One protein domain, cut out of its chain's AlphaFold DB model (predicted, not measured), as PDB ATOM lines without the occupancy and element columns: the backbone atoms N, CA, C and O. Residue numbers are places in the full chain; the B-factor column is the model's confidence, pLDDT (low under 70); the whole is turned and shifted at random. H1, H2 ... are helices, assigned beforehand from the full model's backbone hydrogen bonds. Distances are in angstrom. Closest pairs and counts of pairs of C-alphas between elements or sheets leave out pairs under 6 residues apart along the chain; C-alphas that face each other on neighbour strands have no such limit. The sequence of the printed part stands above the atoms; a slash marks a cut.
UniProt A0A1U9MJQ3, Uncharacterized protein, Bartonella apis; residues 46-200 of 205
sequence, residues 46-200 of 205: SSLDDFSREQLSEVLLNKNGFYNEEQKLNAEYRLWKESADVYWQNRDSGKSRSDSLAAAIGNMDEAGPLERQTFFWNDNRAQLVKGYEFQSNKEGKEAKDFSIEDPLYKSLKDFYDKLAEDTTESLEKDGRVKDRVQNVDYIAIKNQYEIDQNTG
ATOM      1  N   SER A  46     -33.123 -10.934 -31.804       79.25
ATOM      2  CA  SER A  46     -33.852 -11.863 -30.933       79.25
ATOM      3  C   SER A  46     -33.413 -13.325 -31.061       79.25
ATOM      4  O   SER A  46     -33.695 -14.136 -30.183       79.25
ATOM      5  N   SER A  47     -32.644 -13.681 -32.099       78.12
ATOM      6  CA  SER A  47     -32.071 -15.031 -32.238       78.12
ATOM      7  C   SER A  47     -31.007 -15.368 -31.185       78.12
ATOM      8  O   SER A  47     -30.652 -16.535 -31.041       78.12
ATOM      9  N   LEU A  48     -30.537 -14.369 -30.425       81.50
ATOM     10  CA  LEU A  48     -29.617 -14.525 -29.296       81.50
ATOM     11  C   LEU A  48     -30.321 -14.521 -27.924       81.50
ATOM     12  O   LEU A  48     -29.636 -14.578 -26.905       81.50
ATOM     13  N   ASP A  49     -31.657 -14.432 -27.856       81.12
ATOM     14  CA  ASP A  49     -32.362 -14.230 -26.578       81.12
ATOM     15  C   ASP A  49     -32.234 -15.404 -25.598       81.12
ATOM     16  O   ASP A  49     -32.090 -15.167 -24.400       81.12
ATOM     17  N   ASP A  50     -32.227 -16.638 -26.114       85.12
ATOM     18  CA  ASP A  50     -32.095 -17.883 -25.341       85.12
ATOM     19  C   ASP A  50     -30.637 -18.400 -25.254       85.12
ATOM     20  O   ASP A  50     -30.394 -19.519 -24.794       85.12
ATOM     21  N   PHE A  51     -29.643 -17.639 -25.734       90.56
ATOM     22  CA  PHE A  51     -28.242 -18.078 -25.722       90.56
ATOM     23  C   PHE A  51     -27.628 -17.928 -24.326       90.56
ATOM     24  O   PHE A  51     -27.692 -16.867 -23.709       90.56
ATOM     25  N   SER A  52     -26.948 -18.973 -23.851       92.12
ATOM     26  CA  SER A  52     -26.139 -18.888 -22.630       92.12
ATOM     27  C   SER A  52     -24.903 -17.999 -22.819       92.12
ATOM     28  O   SER A  52     -24.380 -17.871 -23.928       92.12
ATOM     29  N   ARG A  53     -24.372 -17.444 -21.720       93.19
ATOM     30  CA  ARG A  53     -23.161 -16.597 -21.715       93.19
ATOM     31  C   ARG A  53     -21.976 -17.204 -22.470       93.19
ATOM     32  O   ARG A  53     -21.276 -16.500 -23.195       93.19
ATOM     33  N   GLU A  54     -21.779 -18.516 -22.359       91.88
ATOM     34  CA  GLU A  54     -20.690 -19.223 -23.042       91.88
ATOM     35  C   GLU A  54     -20.929 -19.294 -24.565       91.88
ATOM     36  O   GLU A  54     -20.003 -19.079 -25.341       91.88
ATOM     37  N   GLN A  55     -22.181 -19.465 -25.016       93.12
ATOM     38  CA  GLN A  55     -22.559 -19.400 -26.439       93.12
ATOM     39  C   GLN A  55     -22.455 -17.975 -27.006       93.12
ATOM     40  O   GLN A  55     -21.984 -17.790 -28.126       93.12
ATOM     41  N   LEU A  56     -22.843 -16.953 -26.234       94.56
ATOM     42  CA  LEU A  56     -22.597 -15.550 -26.595       94.56
ATOM     43  C   LEU A  56     -21.088 -15.286 -26.725       94.56
ATOM     44  O   LEU A  56     -20.645 -14.606 -27.648       94.56
ATOM     45  N   SER A  57     -20.278 -15.905 -25.868       94.19
ATOM     46  CA  SER A  57     -18.817 -15.798 -25.903       94.19
ATOM     47  C   SER A  57     -18.177 -16.548 -27.076       94.19
ATOM     48  O   SER A  57     -17.194 -16.063 -27.633       94.19
ATOM     49  N   GLU A  58     -18.746 -17.669 -27.532       92.06
ATOM     50  CA  GLU A  58     -18.373 -18.293 -28.813       92.06
ATOM     51  C   GLU A  58     -18.625 -17.352 -30.004       92.06
ATOM     52  O   GLU A  58     -17.788 -17.278 -30.911       92.06
ATOM     53  N   VAL A  59     -19.730 -16.590 -29.984       92.12
ATOM     54  CA  VAL A  59     -20.024 -15.559 -30.996       92.12
ATOM     55  C   VAL A  59     -18.997 -14.423 -30.943       92.12
ATOM     56  O   VAL A  59     -18.490 -14.028 -31.993       92.12
ATOM     57  N   LEU A  60     -18.624 -13.942 -29.750       92.81
ATOM     58  CA  LEU A  60     -17.622 -12.876 -29.585       92.81
ATOM     59  C   LEU A  60     -16.205 -13.294 -29.985       92.81
ATOM     60  O   LEU A  60     -15.513 -12.541 -30.672       92.81
ATOM     61  N   LEU A  61     -15.767 -14.484 -29.567       91.44
ATOM     62  CA  LEU A  61     -14.448 -15.015 -29.912       91.44
ATOM     63  C   LEU A  61     -14.335 -15.350 -31.404       91.44
ATOM     64  O   LEU A  61     -13.238 -15.289 -31.949       91.44
ATOM     65  N   ASN A  62     -15.445 -15.732 -32.051       89.69
ATOM     66  CA  ASN A  62     -15.580 -15.955 -33.496       89.69
ATOM     67  C   ASN A  62     -14.435 -16.764 -34.147       89.69
ATOM     68  O   ASN A  62     -14.116 -16.560 -35.317       89.69
ATOM     69  N   LYS A  63     -13.828 -17.718 -33.420       84.88
ATOM     70  CA  LYS A  63     -12.618 -18.467 -33.840       84.88
ATOM     71  C   LYS A  63     -12.792 -19.287 -35.134       84.88
ATOM     72  O   LYS A  63     -11.822 -19.810 -35.669       84.88
ATOM     73  N   ASN A  64     -14.024 -19.373 -35.640       80.31
ATOM     74  CA  ASN A  64     -14.411 -20.065 -36.870       80.31
ATOM     75  C   ASN A  64     -14.741 -19.111 -38.042       80.31
ATOM     76  O   ASN A  64     -14.992 -19.585 -39.148       80.31
ATOM     77  N   GLY A  65     -14.792 -17.789 -37.817       84.44
ATOM     78  CA  GLY A  65     -15.172 -16.789 -38.827       84.44
ATOM     79  C   GLY A  65     -16.633 -16.882 -39.294       84.44
ATOM     80  O   GLY A  65     -16.928 -16.604 -40.454       84.44
ATOM     81  N   PHE A  66     -17.546 -17.333 -38.427       86.31
ATOM     82  CA  PHE A  66     -18.944 -17.643 -38.770       86.31
ATOM     83  C   PHE A  66     -19.946 -16.524 -38.465       86.31
ATOM     84  O   PHE A  66     -21.089 -16.597 -38.936       86.31
ATOM     85  N   TYR A  67     -19.540 -15.540 -37.662       88.75
ATOM     86  CA  TYR A  67     -20.387 -14.452 -37.183       88.75
ATOM     87  C   TYR A  67     -19.907 -13.109 -37.737       88.75
ATOM     88  O   TYR A  67     -18.706 -12.911 -37.935       88.75
ATOM     89  N   ASN A  68     -20.844 -12.205 -38.018       89.69
ATOM     90  CA  ASN A  68     -20.542 -10.850 -38.484       89.69
ATOM     91  C   ASN A  68     -20.435  -9.860 -37.301       89.69
ATOM     92  O   ASN A  68     -20.705 -10.210 -36.151       89.69
ATOM     93  N   GLU A  69     -20.028  -8.616 -37.569       89.50
ATOM     94  CA  GLU A  69     -19.852  -7.605 -36.514       89.50
ATOM     95  C   GLU A  69     -21.169  -7.194 -35.834       89.50
ATOM     96  O   GLU A  69     -21.162  -6.893 -34.648       89.50
ATOM     97  N   GLU A  70     -22.309  -7.245 -36.527       90.19
ATOM     98  CA  GLU A  70     -23.627  -6.969 -35.934       90.19
ATOM     99  C   GLU A  70     -24.051  -8.076 -34.955       90.19
ATOM    100  O   GLU A  70     -24.501  -7.801 -33.846       90.19
ATOM    101  N   GLN A  71     -23.808  -9.338 -35.308       90.44
ATOM    102  CA  GLN A  71     -24.036 -10.501 -34.447       90.44
ATOM    103  C   GLN A  71     -23.116 -10.481 -33.214       90.44
ATOM    104  O   GLN A  71     -23.565 -10.802 -32.114       90.44
ATOM    105  N   LYS A  72     -21.860 -10.031 -33.367       92.50
ATOM    106  CA  LYS A  72     -20.950  -9.773 -32.238       92.50
ATOM    107  C   LYS A  72     -21.458  -8.635 -31.352       92.50
ATOM    108  O   LYS A  72     -21.594  -8.841 -30.154       92.50
ATOM    109  N   LEU A  73     -21.811  -7.477 -31.916       91.62
ATOM    110  CA  LEU A  73     -22.350  -6.335 -31.158       91.62
ATOM    111  C   LEU A  73     -23.636  -6.690 -30.398       91.62
ATOM    112  O   LEU A  73     -23.803  -6.284 -29.248       91.62
ATOM    113  N   ASN A  74     -24.519  -7.496 -30.994       91.88
ATOM    114  CA  ASN A  74     -25.705  -8.003 -30.310       91.88
ATOM    115  C   ASN A  74     -25.324  -8.927 -29.136       91.88
ATOM    116  O   ASN A  74     -25.902  -8.790 -28.058       91.88
ATOM    117  N   ALA A  75     -24.325  -9.804 -29.286       93.75
ATOM    118  CA  ALA A  75     -23.825 -10.638 -28.187       93.75
ATOM    119  C   ALA A  75     -23.130  -9.823 -27.071       93.75
ATOM    120  O   ALA A  75     -23.388 -10.084 -25.894       93.75
ATOM    121  N   GLU A  76     -22.335  -8.796 -27.410       94.69
ATOM    122  CA  GLU A  76     -21.770  -7.841 -26.435       94.69
ATOM    123  C   GLU A  76     -22.894  -7.139 -25.663       94.69
ATOM    124  O   GLU A  76     -22.846  -7.047 -24.438       94.69
ATOM    125  N   TYR A  77     -23.951  -6.704 -26.358       92.88
ATOM    126  CA  TYR A  77     -25.107  -6.061 -25.737       92.88
ATOM    127  C   TYR A  77     -25.861  -6.987 -24.769       92.88
ATOM    128  O   TYR A  77     -26.240  -6.530 -23.689       92.88
ATOM    129  N   ARG A  78     -26.061  -8.276 -25.095       93.25
ATOM    130  CA  ARG A  78     -26.707  -9.233 -24.169       93.25
ATOM    131  C   ARG A  78     -25.879  -9.424 -22.894       93.25
ATOM    132  O   ARG A  78     -26.422  -9.255 -21.806       93.25
ATOM    133  N   LEU A  79     -24.575  -9.688 -23.022       95.19
ATOM    134  CA  LEU A  79     -23.671  -9.870 -21.875       95.19
ATOM    135  C   LEU A  79     -23.545  -8.591 -21.029       95.19
ATOM    136  O   LEU A  79     -23.595  -8.647 -19.801       95.19
ATOM    137  N   TRP A  80     -23.447  -7.419 -21.668       95.50
ATOM    138  CA  TRP A  80     -23.471  -6.126 -20.975       95.50
ATOM    139  C   TRP A  80     -24.770  -5.929 -20.193       95.50
ATOM    140  O   TRP A  80     -24.743  -5.471 -19.047       95.50
ATOM    141  N   LYS A  81     -25.904  -6.291 -20.802       94.81
ATOM    142  CA  LYS A  81     -27.220  -6.129 -20.196       94.81
ATOM    143  C   LYS A  81     -27.378  -6.992 -18.944       94.81
ATOM    144  O   LYS A  81     -27.919  -6.482 -17.973       94.81
ATOM    145  N   GLU A  82     -26.871  -8.227 -18.909       93.88
ATOM    146  CA  GLU A  82     -26.911  -9.055 -17.688       93.88
ATOM    147  C   GLU A  82     -26.274  -8.332 -16.486       93.88
ATOM    148  O   GLU A  82     -26.913  -8.161 -15.444       93.88
ATOM    149  N   SER A  83     -25.049  -7.820 -16.641       94.94
ATOM    150  CA  SER A  83     -24.365  -7.094 -15.562       94.94
ATOM    151  C   SER A  83     -25.000  -5.728 -15.260       94.94
ATOM    152  O   SER A  83     -24.991  -5.283 -14.107       94.94
ATOM    153  N   ALA A  84     -25.589  -5.062 -16.259       96.19
ATOM    154  CA  ALA A  84     -26.328  -3.813 -16.071       96.19
ATOM    155  C   ALA A  84     -27.649  -4.022 -15.309       96.19
ATOM    156  O   ALA A  84     -27.945  -3.256 -14.390       96.19
ATOM    157  N   ASP A  85     -28.416  -5.065 -15.631       97.69
ATOM    158  CA  ASP A  85     -29.662  -5.424 -14.948       97.69
ATOM    159  C   ASP A  85     -29.376  -5.813 -13.484       97.69
ATOM    160  O   ASP A  85     -30.088  -5.369 -12.579       97.69
ATOM    161  N   VAL A  86     -28.271  -6.527 -13.211       97.81
ATOM    162  CA  VAL A  86     -27.785  -6.784 -11.839       97.81
ATOM    163  C   VAL A  86     -27.455  -5.479 -11.103       97.81
ATOM    164  O   VAL A  86     -27.871  -5.310  -9.952       97.81
ATOM    165  N   TYR A  87     -26.759  -4.527 -11.735       98.00
ATOM    166  CA  TYR A  87     -26.513  -3.208 -11.133       98.00
ATOM    167  C   TYR A  87     -27.831  -2.486 -10.801       98.00
ATOM    168  O   TYR A  87     -28.009  -2.033  -9.666       98.00
ATOM    169  N   TRP A  88     -28.777  -2.407 -11.743       97.75
ATOM    170  CA  TRP A  88     -30.039  -1.688 -11.545       97.75
ATOM    171  C   TRP A  88     -30.939  -2.344 -10.495       97.75
ATOM    172  O   TRP A  88     -31.426  -1.648  -9.609       97.75
ATOM    173  N   GLN A  89     -31.052  -3.675 -10.466       98.12
ATOM    174  CA  GLN A  89     -31.779  -4.398  -9.414       98.12
ATOM    175  C   GLN A  89     -31.231  -4.084  -8.004       98.12
ATOM    176  O   GLN A  89     -31.984  -3.945  -7.033       98.12
ATOM    177  N   ASN A  90     -29.910  -3.929  -7.872       97.75
ATOM    178  CA  ASN A  90     -29.271  -3.554  -6.609       97.75
ATOM    179  C   ASN A  90     -29.486  -2.066  -6.260       97.75
ATOM    180  O   ASN A  90     -29.712  -1.738  -5.093       97.75
ATOM    181  N   ARG A  91     -29.499  -1.173  -7.257       96.00
ATOM    182  CA  ARG A  91     -29.833   0.250  -7.078       96.00
ATOM    183  C   ARG A  91     -31.283   0.469  -6.655       96.00
ATOM    184  O   ARG A  91     -31.522   1.254  -5.736       96.00
ATOM    185  N   ASP A  92     -32.219  -0.238  -7.275       97.31
ATOM    186  CA  ASP A  92     -33.660  -0.088  -7.047       97.31
ATOM    187  C   ASP A  92     -34.111  -0.765  -5.743       97.31
ATOM    188  O   ASP A  92     -35.044  -0.298  -5.091       97.31
ATOM    189  N   SER A  93     -33.373  -1.778  -5.271       96.94
ATOM    190  CA  SER A  93     -33.469  -2.278  -3.886       96.94
ATOM    191  C   SER A  93     -32.791  -1.368  -2.843       96.94
ATOM    192  O   SER A  93     -32.700  -1.729  -1.669       96.94
ATOM    193  N   GLY A  94     -32.343  -0.172  -3.240       96.19
ATOM    194  CA  GLY A  94     -31.880   0.888  -2.343       96.19
ATOM    195  C   GLY A  94     -30.415   0.804  -1.906       96.19
ATOM    196  O   GLY A  94     -30.010   1.587  -1.044       96.19
ATOM    197  N   LYS A  95     -29.600  -0.096  -2.474       96.62
ATOM    198  CA  LYS A  95     -28.166  -0.189  -2.134       96.62
ATOM    199  C   LYS A  95     -27.373   1.002  -2.673       96.62
ATOM    200  O   LYS A  95     -27.813   1.704  -3.588       96.62
ATOM    201  N   SER A  96     -26.174   1.239  -2.137       96.56
ATOM    202  CA  SER A  96     -25.312   2.332  -2.609       96.56
ATOM    203  C   SER A  96     -24.813   2.100  -4.047       96.56
ATOM    204  O   SER A  96     -25.045   1.042  -4.646       96.56
ATOM    205  N   ARG A  97     -24.147   3.093  -4.651       96.31
ATOM    206  CA  ARG A  97     -23.579   2.929  -5.999       96.31
ATOM    207  C   ARG A  97     -22.408   1.954  -5.980       96.31
ATOM    208  O   ARG A  97     -22.357   1.096  -6.855       96.31
ATOM    209  N   SER A  98     -21.527   2.035  -4.979       97.31
ATOM    210  CA  SER A  98     -20.438   1.060  -4.822       97.31
ATOM    211  C   SER A  98     -20.970  -0.359  -4.582       97.31
ATOM    212  O   SER A  98     -20.535  -1.280  -5.264       97.31
ATOM    213  N   ASP A  99     -21.984  -0.545  -3.728       97.38
ATOM    214  CA  ASP A  99     -22.577  -1.870  -3.467       97.38
ATOM    215  C   ASP A  99     -23.200  -2.494  -4.728       97.38
ATOM    216  O   ASP A  99     -23.131  -3.704  -4.939       97.38
ATOM    217  N   SER A 100     -23.801  -1.662  -5.582       98.12
ATOM    218  CA  SER A 100     -24.432  -2.110  -6.828       98.12
ATOM    219  C   SER A 100     -23.403  -2.429  -7.917       98.12
ATOM    220  O   SER A 100     -23.588  -3.374  -8.679       98.12
ATOM    221  N   LEU A 101     -22.294  -1.681  -7.975       97.81
ATOM    222  CA  LEU A 101     -21.170  -1.978  -8.870       97.81
ATOM    223  C   LEU A 101     -20.433  -3.247  -8.426       97.81
ATOM    224  O   LEU A 101     -20.129  -4.090  -9.262       97.81
ATOM    225  N   ALA A 102     -20.238  -3.444  -7.120       97.81
ATOM    226  CA  ALA A 102     -19.689  -4.678  -6.559       97.81
ATOM    227  C   ALA A 102     -20.535  -5.916  -6.914       97.81
ATOM    228  O   ALA A 102     -19.975  -6.979  -7.179       97.81
ATOM    229  N   ALA A 103     -21.867  -5.782  -6.967       98.00
ATOM    230  CA  ALA A 103     -22.758  -6.848  -7.421       98.00
ATOM    231  C   ALA A 103     -22.600  -7.152  -8.924       98.00
ATOM    232  O   ALA A 103     -22.523  -8.320  -9.300       98.00
ATOM    233  N   ALA A 104     -22.488  -6.125  -9.773       98.00
ATOM    234  CA  ALA A 104     -22.246  -6.302 -11.208       98.00
ATOM    235  C   ALA A 104     -20.868  -6.926 -11.502       98.00
ATOM    236  O   ALA A 104     -20.772  -7.832 -12.325       98.00
ATOM    237  N   ILE A 105     -19.815  -6.523 -10.779       98.12
ATOM    238  CA  ILE A 105     -18.491  -7.163 -10.866       98.12
ATOM    239  C   ILE A 105     -18.579  -8.629 -10.418       98.12
ATOM    240  O   ILE A 105     -18.007  -9.492 -11.073       98.12
ATOM    241  N   GLY A 106     -19.349  -8.936  -9.366       97.25
ATOM    242  CA  GLY A 106     -19.618 -10.314  -8.940       97.25
ATOM    243  C   GLY A 106     -20.279 -11.166 -10.031       97.25
ATOM    244  O   GLY A 106     -19.831 -12.278 -10.287       97.25
ATOM    245  N   ASN A 107     -21.271 -10.623 -10.741       97.06
ATOM    246  CA  ASN A 107     -21.881 -11.281 -11.903       97.06
ATOM    247  C   ASN A 107     -20.902 -11.442 -13.085       97.06
ATOM    248  O   ASN A 107     -20.979 -12.431 -13.816       97.06
ATOM    249  N   MET A 108     -19.941 -10.532 -13.270       96.56
ATOM    250  CA  MET A 108     -18.838 -10.748 -14.216       96.56
ATOM    251  C   MET A 108     -17.833 -11.798 -13.721       96.56
ATOM    252  O   MET A 108     -17.267 -12.515 -14.537       96.56
ATOM    253  N   ASP A 109     -17.638 -11.960 -12.412       96.19
ATOM    254  CA  ASP A 109     -16.780 -13.006 -11.841       96.19
ATOM    255  C   ASP A 109     -17.402 -14.418 -11.935       96.19
ATOM    256  O   ASP A 109     -16.678 -15.411 -11.863       96.19
ATOM    257  N   GLU A 110     -18.706 -14.535 -12.199       95.38
ATOM    258  CA  GLU A 110     -19.385 -15.799 -12.548       95.38
ATOM    259  C   GLU A 110     -19.123 -16.259 -14.002       95.38
ATOM    260  O   GLU A 110     -19.526 -17.359 -14.381       95.38
ATOM    261  N   ALA A 111     -18.432 -15.446 -14.810       94.69
ATOM    262  CA  ALA A 111     -18.162 -15.701 -16.225       94.69
ATOM    263  C   ALA A 111     -17.399 -17.005 -16.510       94.69
ATOM    264  O   ALA A 111     -16.444 -17.365 -15.807       94.69
ATOM    265  N   GLY A 112     -17.777 -17.653 -17.617       91.88
ATOM    266  CA  GLY A 112     -17.157 -18.876 -18.124       91.88
ATOM    267  C   GLY A 112     -15.760 -18.672 -18.733       91.88
ATOM    268  O   GLY A 112     -15.296 -17.540 -18.916       91.88
ATOM    269  N   PRO A 113     -15.034 -19.768 -19.029       91.06
ATOM    270  CA  PRO A 113     -13.672 -19.698 -19.547       91.06
ATOM    271  C   PRO A 113     -13.581 -19.111 -20.961       91.06
ATOM    272  O   PRO A 113     -12.529 -18.553 -21.283       91.06
ATOM    273  N   LEU A 114     -14.618 -19.206 -21.806       90.94
ATOM    274  CA  LEU A 114     -14.637 -18.493 -23.090       90.94
ATOM    275  C   LEU A 114     -14.958 -17.006 -22.908       90.94
ATOM    276  O   LEU A 114     -14.290 -16.174 -23.516       90.94
ATOM    277  N   GLU A 115     -15.907 -16.654 -22.039       94.12
ATOM    278  CA  GLU A 115     -16.273 -15.254 -21.771       94.12
ATOM    279  C   GLU A 115     -15.072 -14.431 -21.286       94.12
ATOM    280  O   GLU A 115     -14.772 -13.373 -21.842       94.12
ATOM    281  N   ARG A 116     -14.304 -14.977 -20.336       93.94
ATOM    282  CA  ARG A 116     -13.072 -14.370 -19.800       93.94
ATOM    283  C   ARG A 116     -11.963 -14.175 -20.842       93.94
ATOM    284  O   ARG A 116     -11.107 -13.317 -20.653       93.94
ATOM    285  N   GLN A 117     -11.975 -14.934 -21.942       92.44
ATOM    286  CA  GLN A 117     -11.052 -14.737 -23.070       92.44
ATOM    287  C   GLN A 117     -11.465 -13.583 -23.993       92.44
ATOM    288  O   GLN A 117     -10.692 -13.249 -24.885       92.44
ATOM    289  N   THR A 118     -12.659 -12.995 -23.846       94.62
ATOM    290  CA  THR A 118     -13.116 -11.910 -24.728       94.62
ATOM    291  C   THR A 118     -12.532 -10.557 -24.319       94.62
ATOM    292  O   THR A 118     -12.402 -10.245 -23.133       94.62
ATOM    293  N   PHE A 119     -12.247  -9.697 -25.301       95.31
ATOM    294  CA  PHE A 119     -11.923  -8.290 -25.037       95.31
ATOM    295  C   PHE A 119     -13.062  -7.586 -24.289       95.31
ATOM    296  O   PHE A 119     -12.811  -6.876 -23.321       95.31
ATOM    297  N   PHE A 120     -14.311  -7.840 -24.701       95.50
ATOM    298  CA  PHE A 120     -15.517  -7.290 -24.085       95.50
ATOM    299  C   PHE A 120     -15.560  -7.509 -22.563       95.50
ATOM    300  O   PHE A 120     -15.758  -6.552 -21.814       95.50
ATOM    301  N   TRP A 121     -15.337  -8.744 -22.090       97.19
ATOM    302  CA  TRP A 121     -15.374  -9.047 -20.658       97.19
ATOM    303  C   TRP A 121     -14.283  -8.291 -19.895       97.19
ATOM    304  O   TRP A 121     -14.554  -7.700 -18.851       97.19
ATOM    305  N   ASN A 122     -13.065  -8.254 -20.439       97.38
ATOM    306  CA  ASN A 122     -11.940  -7.573 -19.804       97.38
ATOM    307  C   ASN A 122     -12.133  -6.042 -19.765       97.38
ATOM    308  O   ASN A 122     -11.881  -5.435 -18.725       97.38
ATOM    309  N   ASP A 123     -12.654  -5.430 -20.837       96.75
ATOM    310  CA  ASP A 123     -12.955  -3.989 -20.907       96.75
ATOM    311  C   ASP A 123     -14.082  -3.590 -19.951       96.75
ATOM    312  O   ASP A 123     -13.898  -2.729 -19.085       96.75
ATOM    313  N   ASN A 124     -15.233  -4.258 -20.054       96.31
ATOM    314  CA  ASN A 124     -16.400  -3.962 -19.227       96.31
ATOM    315  C   ASN A 124     -16.099  -4.208 -17.737       96.31
ATOM    316  O   ASN A 124     -16.485  -3.400 -16.890       96.31
ATOM    317  N   ARG A 125     -15.327  -5.253 -17.395       97.44
ATOM    318  CA  ARG A 125     -14.910  -5.502 -16.006       97.44
ATOM    319  C   ARG A 125     -13.924  -4.448 -15.502       97.44
ATOM    320  O   ARG A 125     -14.107  -3.959 -14.389       97.44
ATOM    321  N   ALA A 126     -12.914  -4.065 -16.285       97.19
ATOM    322  CA  ALA A 126     -11.976  -3.006 -15.897       97.19
ATOM    323  C   ALA A 126     -12.697  -1.659 -15.692       97.19
ATOM    324  O   ALA A 126     -12.457  -0.973 -14.692       97.19
ATOM    325  N   GLN A 127     -13.655  -1.330 -16.565       95.44
ATOM    326  CA  GLN A 127     -14.509  -0.150 -16.434       95.44
ATOM    327  C   GLN A 127     -15.378  -0.198 -15.163       95.44
ATOM    328  O   GLN A 127     -15.450   0.795 -14.432       95.44
ATOM    329  N   LEU A 128     -16.020  -1.336 -14.866       96.75
ATOM    330  CA  LEU A 128     -16.831  -1.503 -13.653       96.75
ATOM    331  C   LEU A 128     -15.992  -1.409 -12.374       96.75
ATOM    332  O   LEU A 128     -16.433  -0.760 -11.425       96.75
ATOM    333  N   VAL A 129     -14.785  -1.989 -12.343       97.50
ATOM    334  CA  VAL A 129     -13.879  -1.899 -11.182       97.50
ATOM    335  C   VAL A 129     -13.412  -0.460 -10.958       97.50
ATOM    336  O   VAL A 129     -13.534   0.037  -9.838       97.50
ATOM    337  N   LYS A 130     -12.998   0.271 -12.005       95.44
ATOM    338  CA  LYS A 130     -12.664   1.704 -11.874       95.44
ATOM    339  C   LYS A 130     -13.863   2.538 -11.405       95.44
ATOM    340  O   LYS A 130     -13.725   3.439 -10.575       95.44
ATOM    341  N   GLY A 131     -15.060   2.216 -11.898       94.75
ATOM    342  CA  GLY A 131     -16.310   2.804 -11.423       94.75
ATOM    343  C   GLY A 131     -16.567   2.521  -9.939       94.75
ATOM    344  O   GLY A 131     -16.949   3.431  -9.202       94.75
ATOM    345  N   TYR A 132     -16.339   1.283  -9.491       97.25
ATOM    346  CA  TYR A 132     -16.495   0.863  -8.099       97.25
ATOM    347  C   TYR A 132     -15.534   1.614  -7.173       97.25
ATOM    348  O   TYR A 132     -15.999   2.220  -6.210       97.25
ATOM    349  N   GLU A 133     -14.237   1.647  -7.493       95.62
ATOM    350  CA  GLU A 133     -13.209   2.382  -6.740       95.62
ATOM    351  C   GLU A 133     -13.615   3.848  -6.529       95.62
ATOM    352  O   GLU A 133     -13.648   4.347  -5.401       95.62
ATOM    353  N   PHE A 134     -14.009   4.526  -7.613       94.00
ATOM    354  CA  PHE A 134     -14.434   5.923  -7.574       94.00
ATOM    355  C   PHE A 134     -15.678   6.142  -6.699       94.00
ATOM    356  O   PHE A 134     -15.703   7.074  -5.891       94.00
ATOM    357  N   GLN A 135     -16.715   5.301  -6.822       95.75
ATOM    358  CA  GLN A 135     -17.918   5.446  -5.991       95.75
ATOM    359  C   GLN A 135     -17.663   5.039  -4.532       95.75
ATOM    360  O   GLN A 135     -18.221   5.676  -3.646       95.75
ATOM    361  N   SER A 136     -16.817   4.039  -4.259       96.50
ATOM    362  CA  SER A 136     -16.468   3.615  -2.895       96.50
ATOM    363  C   SER A 136     -15.753   4.739  -2.149       96.50
ATOM    364  O   SER A 136     -16.210   5.164  -1.087       96.50
ATOM    365  N   ASN A 137     -14.720   5.319  -2.769       94.25
ATOM    366  CA  ASN A 137     -13.994   6.468  -2.228       94.25
ATOM    367  C   ASN A 137     -14.923   7.675  -2.009       94.25
ATOM    368  O   ASN A 137     -14.875   8.317  -0.961       94.25
ATOM    369  N   LYS A 138     -15.828   7.956  -2.960       94.12
ATOM    370  CA  LYS A 138     -16.820   9.039  -2.843       94.12
ATOM    371  C   LYS A 138     -17.869   8.800  -1.746       94.12
ATOM    372  O   LYS A 138     -18.375   9.761  -1.171       94.12
ATOM    373  N   GLU A 139     -18.204   7.546  -1.465       96.44
ATOM    374  CA  GLU A 139     -19.117   7.142  -0.390       96.44
ATOM    375  C   GLU A 139     -18.409   6.987   0.973       96.44
ATOM    376  O   GLU A 139     -19.064   6.657   1.960       96.44
ATOM    377  N   GLY A 140     -17.095   7.240   1.051       95.25
ATOM    378  CA  GLY A 140     -16.305   7.103   2.281       95.25
ATOM    379  C   GLY A 140     -16.078   5.651   2.719       95.25
ATOM    380  O   GLY A 140     -15.806   5.404   3.893       95.25
ATOM    381  N   LYS A 141     -16.218   4.692   1.798       93.00
ATOM    382  CA  LYS A 141     -16.036   3.255   2.030       93.00
ATOM    383  C   LYS A 141     -14.649   2.800   1.589       93.00
ATOM    384  O   LYS A 141     -14.220   3.113   0.478       93.00
ATOM    385  N   GLU A 142     -14.011   1.972   2.412       90.12
ATOM    386  CA  GLU A 142     -12.835   1.193   2.016       90.12
ATOM    387  C   GLU A 142     -13.169   0.345   0.778       90.12
ATOM    388  O   GLU A 142     -14.120  -0.442   0.786       90.12
ATOM    389  N   ALA A 143     -12.425   0.554  -0.310       87.44
ATOM    390  CA  ALA A 143     -12.645  -0.157  -1.560       87.44
ATOM    391  C   ALA A 143     -12.092  -1.584  -1.451       87.44
ATOM    392  O   ALA A 143     -10.900  -1.785  -1.222       87.44
ATOM    393  N   LYS A 144     -12.954  -2.585  -1.658       93.06
ATOM    394  CA  LYS A 144     -12.529  -3.976  -1.824       93.06
ATOM    395  C   LYS A 144     -11.651  -4.096  -3.076       93.06
ATOM    396  O   LYS A 144     -12.035  -3.626  -4.144       93.06
ATOM    397  N   ASP A 145     -10.549  -4.833  -2.967       93.12
ATOM    398  CA  ASP A 145      -9.774  -5.252  -4.133       93.12
ATOM    399  C   ASP A 145     -10.570  -6.244  -5.013       93.12
ATOM    400  O   ASP A 145     -11.086  -7.268  -4.548       93.12
ATOM    401  N   PHE A 146     -10.684  -5.906  -6.296       95.12
ATOM    402  CA  PHE A 146     -11.309  -6.707  -7.352       95.12
ATOM    403  C   PHE A 146     -10.328  -7.013  -8.500       95.12
ATOM    404  O   PHE A 146     -10.760  -7.441  -9.574       95.12
ATOM    405  N   SER A 147      -9.026  -6.787  -8.309       91.00
ATOM    406  CA  SER A 147      -7.980  -7.125  -9.277       91.00
ATOM    407  C   SER A 147      -7.946  -8.625  -9.604       91.00
ATOM    408  O   SER A 147      -8.405  -9.472  -8.835       91.00
ATOM    409  N   ILE A 148      -7.438  -8.951 -10.796       93.94
ATOM    410  CA  ILE A 148      -7.272 -10.323 -11.287       93.94
ATOM    411  C   ILE A 148      -5.943 -10.457 -12.035       93.94
ATOM    412  O   ILE A 148      -5.450  -9.498 -12.630       93.94
ATOM    413  N   GLU A 149      -5.378 -11.663 -12.035       93.19
ATOM    414  CA  GLU A 149      -4.105 -11.996 -12.693       93.19
ATOM    415  C   GLU A 149      -4.255 -12.284 -14.200       93.19
ATOM    416  O   GLU A 149      -3.664 -13.226 -14.726       93.19
ATOM    417  N   ASP A 150      -5.042 -11.463 -14.902       92.25
ATOM    418  CA  ASP A 150      -5.137 -11.483 -16.365       92.25
ATOM    419  C   ASP A 150      -4.385 -10.278 -16.982       92.25
ATOM    420  O   ASP A 150      -4.624  -9.139 -16.561       92.25
ATOM    421  N   PRO A 151      -3.471 -10.480 -17.955       92.69
ATOM    422  CA  PRO A 151      -2.706  -9.387 -18.562       92.69
ATOM    423  C   PRO A 151      -3.552  -8.366 -19.334       92.69
ATOM    424  O   PRO A 151      -3.263  -7.173 -19.260       92.69
ATOM    425  N   LEU A 152      -4.598  -8.804 -20.046       94.75
ATOM    426  CA  LEU A 152      -5.466  -7.922 -20.830       94.75
ATOM    427  C   LEU A 152      -6.331  -7.066 -19.903       94.75
ATOM    428  O   LEU A 152      -6.416  -5.852 -20.098       94.75
ATOM    429  N   TYR A 153      -6.897  -7.668 -18.851       95.94
ATOM    430  CA  TYR A 153      -7.554  -6.917 -17.778       95.94
ATOM    431  C   TYR A 153      -6.616  -5.870 -17.166       95.94
ATOM    432  O   TYR A 153      -7.032  -4.729 -16.985       95.94
ATOM    433  N   LYS A 154      -5.361  -6.230 -16.859       96.12
ATOM    434  CA  LYS A 154      -4.390  -5.298 -16.262       96.12
ATOM    435  C   LYS A 154      -4.103  -4.115 -17.188       96.12
ATOM    436  O   LYS A 154      -4.301  -2.981 -16.767       96.12
ATOM    437  N   SER A 155      -3.783  -4.355 -18.463       96.06
ATOM    438  CA  SER A 155      -3.587  -3.271 -19.442       96.06
ATOM    439  C   SER A 155      -4.816  -2.365 -19.594       96.06
ATOM    440  O   SER A 155      -4.674  -1.148 -19.714       96.06
ATOM    441  N   LEU A 156      -6.028  -2.928 -19.559       96.81
ATOM    442  CA  LEU A 156      -7.270  -2.151 -19.625       96.81
ATOM    443  C   LEU A 156      -7.559  -1.387 -18.325       96.81
ATOM    444  O   LEU A 156      -8.056  -0.263 -18.381       96.81
ATOM    445  N   LYS A 157      -7.219  -1.941 -17.157       96.12
ATOM    446  CA  LYS A 157      -7.354  -1.255 -15.865       96.12
ATOM    447  C   LYS A 157      -6.378  -0.085 -15.753       96.12
ATOM    448  O   LYS A 157      -6.830   1.015 -15.447       96.12
ATOM    449  N   ASP A 158      -5.111  -0.288 -16.110       95.19
ATOM    450  CA  ASP A 158      -4.093   0.771 -16.168       95.19
ATOM    451  C   ASP A 158      -4.524   1.896 -17.132       95.19
ATOM    452  O   ASP A 158      -4.405   3.085 -16.822       95.19
ATOM    453  N   PHE A 159      -5.113   1.531 -18.279       95.62
ATOM    454  CA  PHE A 159      -5.730   2.481 -19.205       95.62
ATOM    455  C   PHE A 159      -6.886   3.270 -18.562       95.62
ATOM    456  O   PHE A 159      -6.918   4.495 -18.685       95.62
ATOM    457  N   TYR A 160      -7.823   2.620 -17.863       94.81
ATOM    458  CA  TYR A 160      -8.931   3.309 -17.183       94.81
ATOM    459  C   TYR A 160      -8.485   4.154 -15.985       94.81
ATOM    460  O   TYR A 160      -9.136   5.156 -15.669       94.81
ATOM    461  N   ASP A 161      -7.383   3.786 -15.334       92.50
ATOM    462  CA  ASP A 161      -6.750   4.588 -14.293       92.50
ATOM    463  C   ASP A 161      -6.195   5.889 -14.883       92.50
ATOM    464  O   ASP A 161      -6.652   6.969 -14.496       92.50
ATOM    465  N   LYS A 162      -5.349   5.789 -15.915       90.94
ATOM    466  CA  LYS A 162      -4.815   6.941 -16.657       90.94
ATOM    467  C   LYS A 162      -5.916   7.803 -17.288       90.94
ATOM    468  O   LYS A 162      -5.862   9.025 -17.198       90.94
ATOM    469  N   LEU A 163      -6.939   7.201 -17.900       89.62
ATOM    470  CA  LEU A 163      -8.033   7.931 -18.555       89.62
ATOM    471  C   LEU A 163      -8.800   8.824 -17.569       89.62
ATOM    472  O   LEU A 163      -9.260   9.903 -17.951       89.62
ATOM    473  N   ALA A 164      -8.947   8.391 -16.313       86.50
ATOM    474  CA  ALA A 164      -9.590   9.184 -15.270       86.50
ATOM    475  C   ALA A 164      -8.730  10.394 -14.858       86.50
ATOM    476  O   ALA A 164      -9.268  11.487 -14.667       86.50
ATOM    477  N   GLU A 165      -7.409  10.224 -14.778       84.75
ATOM    478  CA  GLU A 165      -6.444  11.299 -14.504       84.75
ATOM    479  C   GLU A 165      -6.385  12.307 -15.667       84.75
ATOM    480  O   GLU A 165      -6.675  13.489 -15.464       84.75
ATOM    481  N   ASP A 166      -6.161  11.834 -16.900       82.69
ATOM    482  CA  ASP A 166      -6.171  12.631 -18.142       82.69
ATOM    483  C   ASP A 166      -7.477  13.432 -18.302       82.69
ATOM    484  O   ASP A 166      -7.470  14.584 -18.753       82.69
ATOM    485  N   THR A 167      -8.619  12.826 -17.959       80.69
ATOM    486  CA  THR A 167      -9.937  13.485 -17.998       80.69
ATOM    487  C   THR A 167     -10.073  14.544 -16.911       80.69
ATOM    488  O   THR A 167     -10.703  15.571 -17.154       80.69
ATOM    489  N   THR A 168      -9.473  14.340 -15.739       78.62
ATOM    490  CA  THR A 168      -9.530  15.307 -14.636       78.62
ATOM    491  C   THR A 168      -8.699  16.547 -14.976       78.62
ATOM    492  O   THR A 168      -9.245  17.648 -14.946       78.62
ATOM    493  N   GLU A 169      -7.452  16.385 -15.449       77.25
ATOM    494  CA  GLU A 169      -6.642  17.521 -15.935       77.25
ATOM    495  C   GLU A 169      -7.354  18.257 -17.084       77.25
ATOM    496  O   GLU A 169      -7.400  19.485 -17.114       77.25
ATOM    497  N   SER A 170      -7.953  17.523 -18.027       74.31
ATOM    498  CA  SER A 170      -8.626  18.134 -19.186       74.31
ATOM    499  C   SER A 170      -9.884  18.914 -18.798       74.31
ATOM    500  O   SER A 170     -10.105  20.010 -19.313       74.31
ATOM    501  N   LEU A 171     -10.681  18.413 -17.851       78.19
ATOM    502  CA  LEU A 171     -11.842  19.136 -17.327       78.19
ATOM    503  C   LEU A 171     -11.440  20.422 -16.590       78.19
ATOM    504  O   LEU A 171     -12.109  21.439 -16.762       78.19
ATOM    505  N   GLU A 172     -10.341  20.406 -15.831       78.31
ATOM    506  CA  GLU A 172      -9.809  21.597 -15.147       78.31
ATOM    507  C   GLU A 172      -9.202  22.630 -16.116       78.31
ATOM    508  O   GLU A 172      -9.237  23.832 -15.847       78.31
ATOM    509  N   LYS A 173      -8.657  22.174 -17.250       80.81
ATOM    510  CA  LYS A 173      -7.831  22.972 -18.174       80.81
ATOM    511  C   LYS A 173      -8.568  23.517 -19.394       80.81
ATOM    512  O   LYS A 173      -8.343  24.666 -19.769       80.81
ATOM    513  N   ASP A 174      -9.409  22.709 -20.040       84.38
ATOM    514  CA  ASP A 174     -10.185  23.116 -21.223       84.38
ATOM    515  C   ASP A 174     -11.639  22.603 -21.256       84.38
ATOM    516  O   ASP A 174     -12.349  22.815 -22.244       84.38
ATOM    517  N   GLY A 175     -12.111  22.001 -20.158       75.12
ATOM    518  CA  GLY A 175     -13.503  21.591 -19.968       75.12
ATOM    519  C   GLY A 175     -13.916  20.346 -20.755       75.12
ATOM    520  O   GLY A 175     -15.114  20.110 -20.920       75.12
ATOM    521  N   ARG A 176     -12.965  19.553 -21.269       75.00
ATOM    522  CA  ARG A 176     -13.251  18.387 -22.123       75.00
ATOM    523  C   ARG A 176     -13.126  17.055 -21.391       75.00
ATOM    524  O   ARG A 176     -12.182  16.819 -20.647       75.00
ATOM    525  N   VAL A 177     -14.043  16.144 -21.712       76.38
ATOM    526  CA  VAL A 177     -13.940  14.713 -21.385       76.38
ATOM    527  C   VAL A 177     -13.160  13.998 -22.493       76.38
ATOM    528  O   VAL A 177     -13.331  14.320 -23.671       76.38
ATOM    529  N   LYS A 178     -12.313  13.025 -22.138       76.94
ATOM    530  CA  LYS A 178     -11.609  12.168 -23.104       76.94
ATOM    531  C   LYS A 178     -12.512  11.009 -23.536       76.94
ATOM    532  O   LYS A 178     -13.054  10.302 -22.692       76.94
ATOM    533  N   ASP A 179     -12.643  10.788 -24.840       78.56
ATOM    534  CA  ASP A 179     -13.300   9.596 -25.386       78.56
ATOM    535  C   ASP A 179     -12.324   8.406 -25.377       78.56
ATOM    536  O   ASP A 179     -11.203   8.523 -25.878       78.56
ATOM    537  N   ARG A 180     -12.749   7.256 -24.833       82.00
ATOM    538  CA  ARG A 180     -11.959   6.013 -24.857       82.00
ATOM    539  C   ARG A 180     -11.785   5.467 -26.273       82.00
ATOM    540  O   ARG A 180     -10.714   4.976 -26.604       82.00
ATOM    541  N   VAL A 181     -12.810   5.583 -27.122       78.88
ATOM    542  CA  VAL A 181     -12.858   4.932 -28.445       78.88
ATOM    543  C   VAL A 181     -11.898   5.603 -29.430       78.88
ATOM    544  O   VAL A 181     -11.415   4.968 -30.362       78.88
ATOM    545  N   GLN A 182     -11.572   6.875 -29.186       82.75
ATOM    546  CA  GLN A 182     -10.597   7.660 -29.947       82.75
ATOM    547  C   GLN A 182      -9.210   7.702 -29.279       82.75
ATOM    548  O   GLN A 182      -8.306   8.364 -29.792       82.75
ATOM    549  N   ASN A 183      -9.018   7.038 -28.133       89.12
ATOM    550  CA  ASN A 183      -7.742   7.046 -27.426       89.12
ATOM    551  C   ASN A 183      -6.765   6.038 -28.055       89.12
ATOM    552  O   ASN A 183      -7.078   4.856 -28.209       89.12
ATOM    553  N   VAL A 184      -5.564   6.509 -28.393       89.75
ATOM    554  CA  VAL A 184      -4.516   5.705 -29.039       89.75
ATOM    555  C   VAL A 184      -4.079   4.500 -28.204       89.75
ATOM    556  O   VAL A 184      -3.794   3.453 -28.782       89.75
ATOM    557  N   ASP A 185      -4.095   4.607 -26.872       91.38
ATOM    558  CA  ASP A 185      -3.695   3.518 -25.974       91.38
ATOM    559  C   ASP A 185      -4.743   2.392 -25.987       91.38
ATOM    560  O   ASP A 185      -4.409   1.220 -26.140       91.38
ATOM    561  N   TYR A 186      -6.031   2.750 -25.927       93.19
ATOM    562  CA  TYR A 186      -7.151   1.807 -26.022       93.19
ATOM    563  C   TYR A 186      -7.181   1.085 -27.374       93.19
ATOM    564  O   TYR A 186      -7.336  -0.136 -27.435       93.19
ATOM    565  N   ILE A 187      -6.971   1.834 -28.463       93.88
ATOM    566  CA  ILE A 187      -6.861   1.281 -29.820       93.88
ATOM    567  C   ILE A 187      -5.667   0.317 -29.909       93.88
ATOM    568  O   ILE A 187      -5.805  -0.758 -30.486       93.88
ATOM    569  N   ALA A 188      -4.518   0.647 -29.310       94.44
ATOM    570  CA  ALA A 188      -3.356  -0.240 -29.285       94.44
ATOM    571  C   ALA A 188      -3.634  -1.552 -28.527       94.44
ATOM    572  O   ALA A 188      -3.331  -2.623 -29.053       94.44
ATOM    573  N   ILE A 189      -4.262  -1.489 -27.346       95.06
ATOM    574  CA  ILE A 189      -4.620  -2.681 -26.555       95.06
ATOM    575  C   ILE A 189      -5.616  -3.564 -27.326       95.06
ATOM    576  O   ILE A 189      -5.425  -4.780 -27.406       95.06
ATOM    577  N   LYS A 190      -6.645  -2.973 -27.952       93.81
ATOM    578  CA  LYS A 190      -7.611  -3.728 -28.767       93.81
ATOM    579  C   LYS A 190      -6.955  -4.374 -29.991       93.81
ATOM    580  O   LYS A 190      -7.166  -5.560 -30.230       93.81
ATOM    581  N   ASN A 191      -6.117  -3.636 -30.720       92.94
ATOM    582  CA  ASN A 191      -5.390  -4.173 -31.871       92.94
ATOM    583  C   ASN A 191      -4.463  -5.333 -31.468       92.94
ATOM    584  O   ASN A 191      -4.379  -6.321 -32.195       92.94
ATOM    585  N   GLN A 192      -3.793  -5.250 -30.311       92.50
ATOM    586  CA  GLN A 192      -2.944  -6.339 -29.817       92.50
ATOM    587  C   GLN A 192      -3.768  -7.585 -29.468       92.50
ATOM    588  O   GLN A 192      -3.407  -8.680 -29.886       92.50
ATOM    589  N   TYR A 193      -4.911  -7.430 -28.793       92.69
ATOM    590  CA  TYR A 193      -5.839  -8.542 -28.554       92.69
ATOM    591  C   TYR A 193      -6.295  -9.214 -29.862       92.69
ATOM    592  O   TYR A 193      -6.328 -10.443 -29.953       92.69
ATOM    593  N   GLU A 194      -6.629  -8.428 -30.889       90.06
ATOM    594  CA  GLU A 194      -7.043  -8.963 -32.190       90.06
ATOM    595  C   GLU A 194      -5.891  -9.701 -32.896       90.06
ATOM    596  O   GLU A 194      -6.126 -10.727 -33.535       90.06
ATOM    597  N   ILE A 195      -4.640  -9.258 -32.736       88.94
ATOM    598  CA  ILE A 195      -3.449  -9.982 -33.213       88.94
ATOM    599  C   ILE A 195      -3.263 -11.303 -32.451       88.94
ATOM    600  O   ILE A 195      -3.067 -12.346 -33.081       88.94
ATOM    601  N   ASP A 196      -3.364 -11.292 -31.123       85.81
ATOM    602  CA  ASP A 196      -3.156 -12.475 -30.278       85.81
ATOM    603  C   ASP A 196      -4.209 -13.566 -30.568       85.81
ATOM    604  O   ASP A 196      -3.859 -14.739 -30.735       85.81
ATOM    605  N   GLN A 197      -5.489 -13.199 -30.737       81.81
ATOM    606  CA  GLN A 197      -6.549 -14.149 -31.126       81.81
ATOM    607  C   GLN A 197      -6.340 -14.730 -32.535       81.81
ATOM    608  O   GLN A 197      -6.558 -15.924 -32.737       81.81
ATOM    609  N   ASN A 198      -5.907 -13.917 -33.507       76.31
ATOM    610  CA  ASN A 198      -5.694 -14.372 -34.888       76.31
ATOM    611  C   ASN A 198      -4.416 -15.210 -35.068       76.31
ATOM    612  O   ASN A 198      -4.336 -16.012 -35.999       76.31
ATOM    613  N   THR A 199      -3.407 -15.027 -34.213       70.75
ATOM    614  CA  THR A 199      -2.117 -15.738 -34.309       70.75
ATOM    615  C   THR A 199      -1.989 -16.918 -33.347       70.75
ATOM    616  O   THR A 199      -1.149 -17.792 -33.571       70.75
ATOM    617  N   GLY A 200      -2.792 -16.962 -32.280       59.41
ATOM    618  CA  GLY A 200      -2.690 -17.965 -31.216       59.41
ATOM    619  C   GLY A 200      -1.474 -17.788 -30.296       59.41
ATOM    620  O   GLY A 200      -1.223 -18.650 -29.453       59.41
TER     621      GLY A 200
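What this domain is: This is residues 46 to 200 of the 205 residues of an uncharacterized protein of Bartonella apis (UniProt A0A1U9MJQ3). Helix H4 lies in the middle, with the helical hairpin of H2 and H3 packed on one side of it and a second hairpin, H5 and H6, on the other. H2, H3 and H4 make a three-helix bundle, up and down, each running against the one before it; the short H1 packs near the first end of H2, and only the first part of H5 packs on H4. The printed part has 155 residues with six named helices, in the order H1 to H6, and no named strand; the class is all helix. The whole is compact, with a radius of gyration of the C-alphas of 16.5 A and spans of 46 by 38 by 29 A.

Where its parts are: H1 is residues 53 to 61, 12.1 A from first to last C-alpha, and begins with C-alpha 53 at (-23.161, -16.597, -21.715). H2, residues 69 to 92, is the longest by residues and measures 33.4 A, with a kink of 26 degrees near residue 83. H3 is residues 97 to 109, 18.3 A. H4, residues 119 to 138, measures 28.6 A and begins with C-alpha 119 at (-11.923, -8.290, -25.037). H5 is residues 151 to 173, 32.8 A. H6, residues 184 to 199, measures 22.2 A and ends with C-alpha 199 at (-2.117, -15.738, -34.309).

How they stand to each other: H1 and H2 form a helical hairpin at a steep tilt of 40 degrees; H2 touches H1 with residues 71 to 79 alone, and the closest C-alphas, of Leu 60 and Lys 72, are 5.3 A apart. H2 and H3 form the next hairpin, at a steep tilt of 45 degrees; H2 touches H3 with residues 82 to 91 alone, closest at the C-alphas of Tyr 87 and Ser 100, 4.9 A. H3 and H4, also a hairpin, touch at a shallow tilt of 26 degrees, with the C-alphas of Ser 98 and Ser 136 closest at 5.1 A. H2 and H4 are close but not clearly touching; their closest C-alphas, of Glu 76 and Phe 120, are 6.7 A apart. H5 touches H4 with residues 152 to 161 alone, the same way at a steep tilt of 50 degrees; the closest C-alphas, of Asn 122 and Tyr 153, are 4.9 A apart. H5 and H6 form a hairpin at a shallow tilt of 15 degrees; H5 touches H6 with residues 152 to 159 alone, and the closest C-alphas, of Phe 159 and Tyr 186, are 7.0 A apart. H1 and H6 are only just apart, at 8.0 A. In H1, H3, H4, H5 and H6 every O i to N i+4 pair is within hydrogen-bond range; in H2 19 of 20 are.

The domain as a whole: The C-alphas of Asp 50 and Lys 173 are the two farthest apart, at 48.1 A. The printed part has no cut. The link from H4 to H5, residues 139 to 150, is long; the link from H2 to H3 is tight. The mean pLDDT of the printed part is 91.2, and residue 200 alone is under 70.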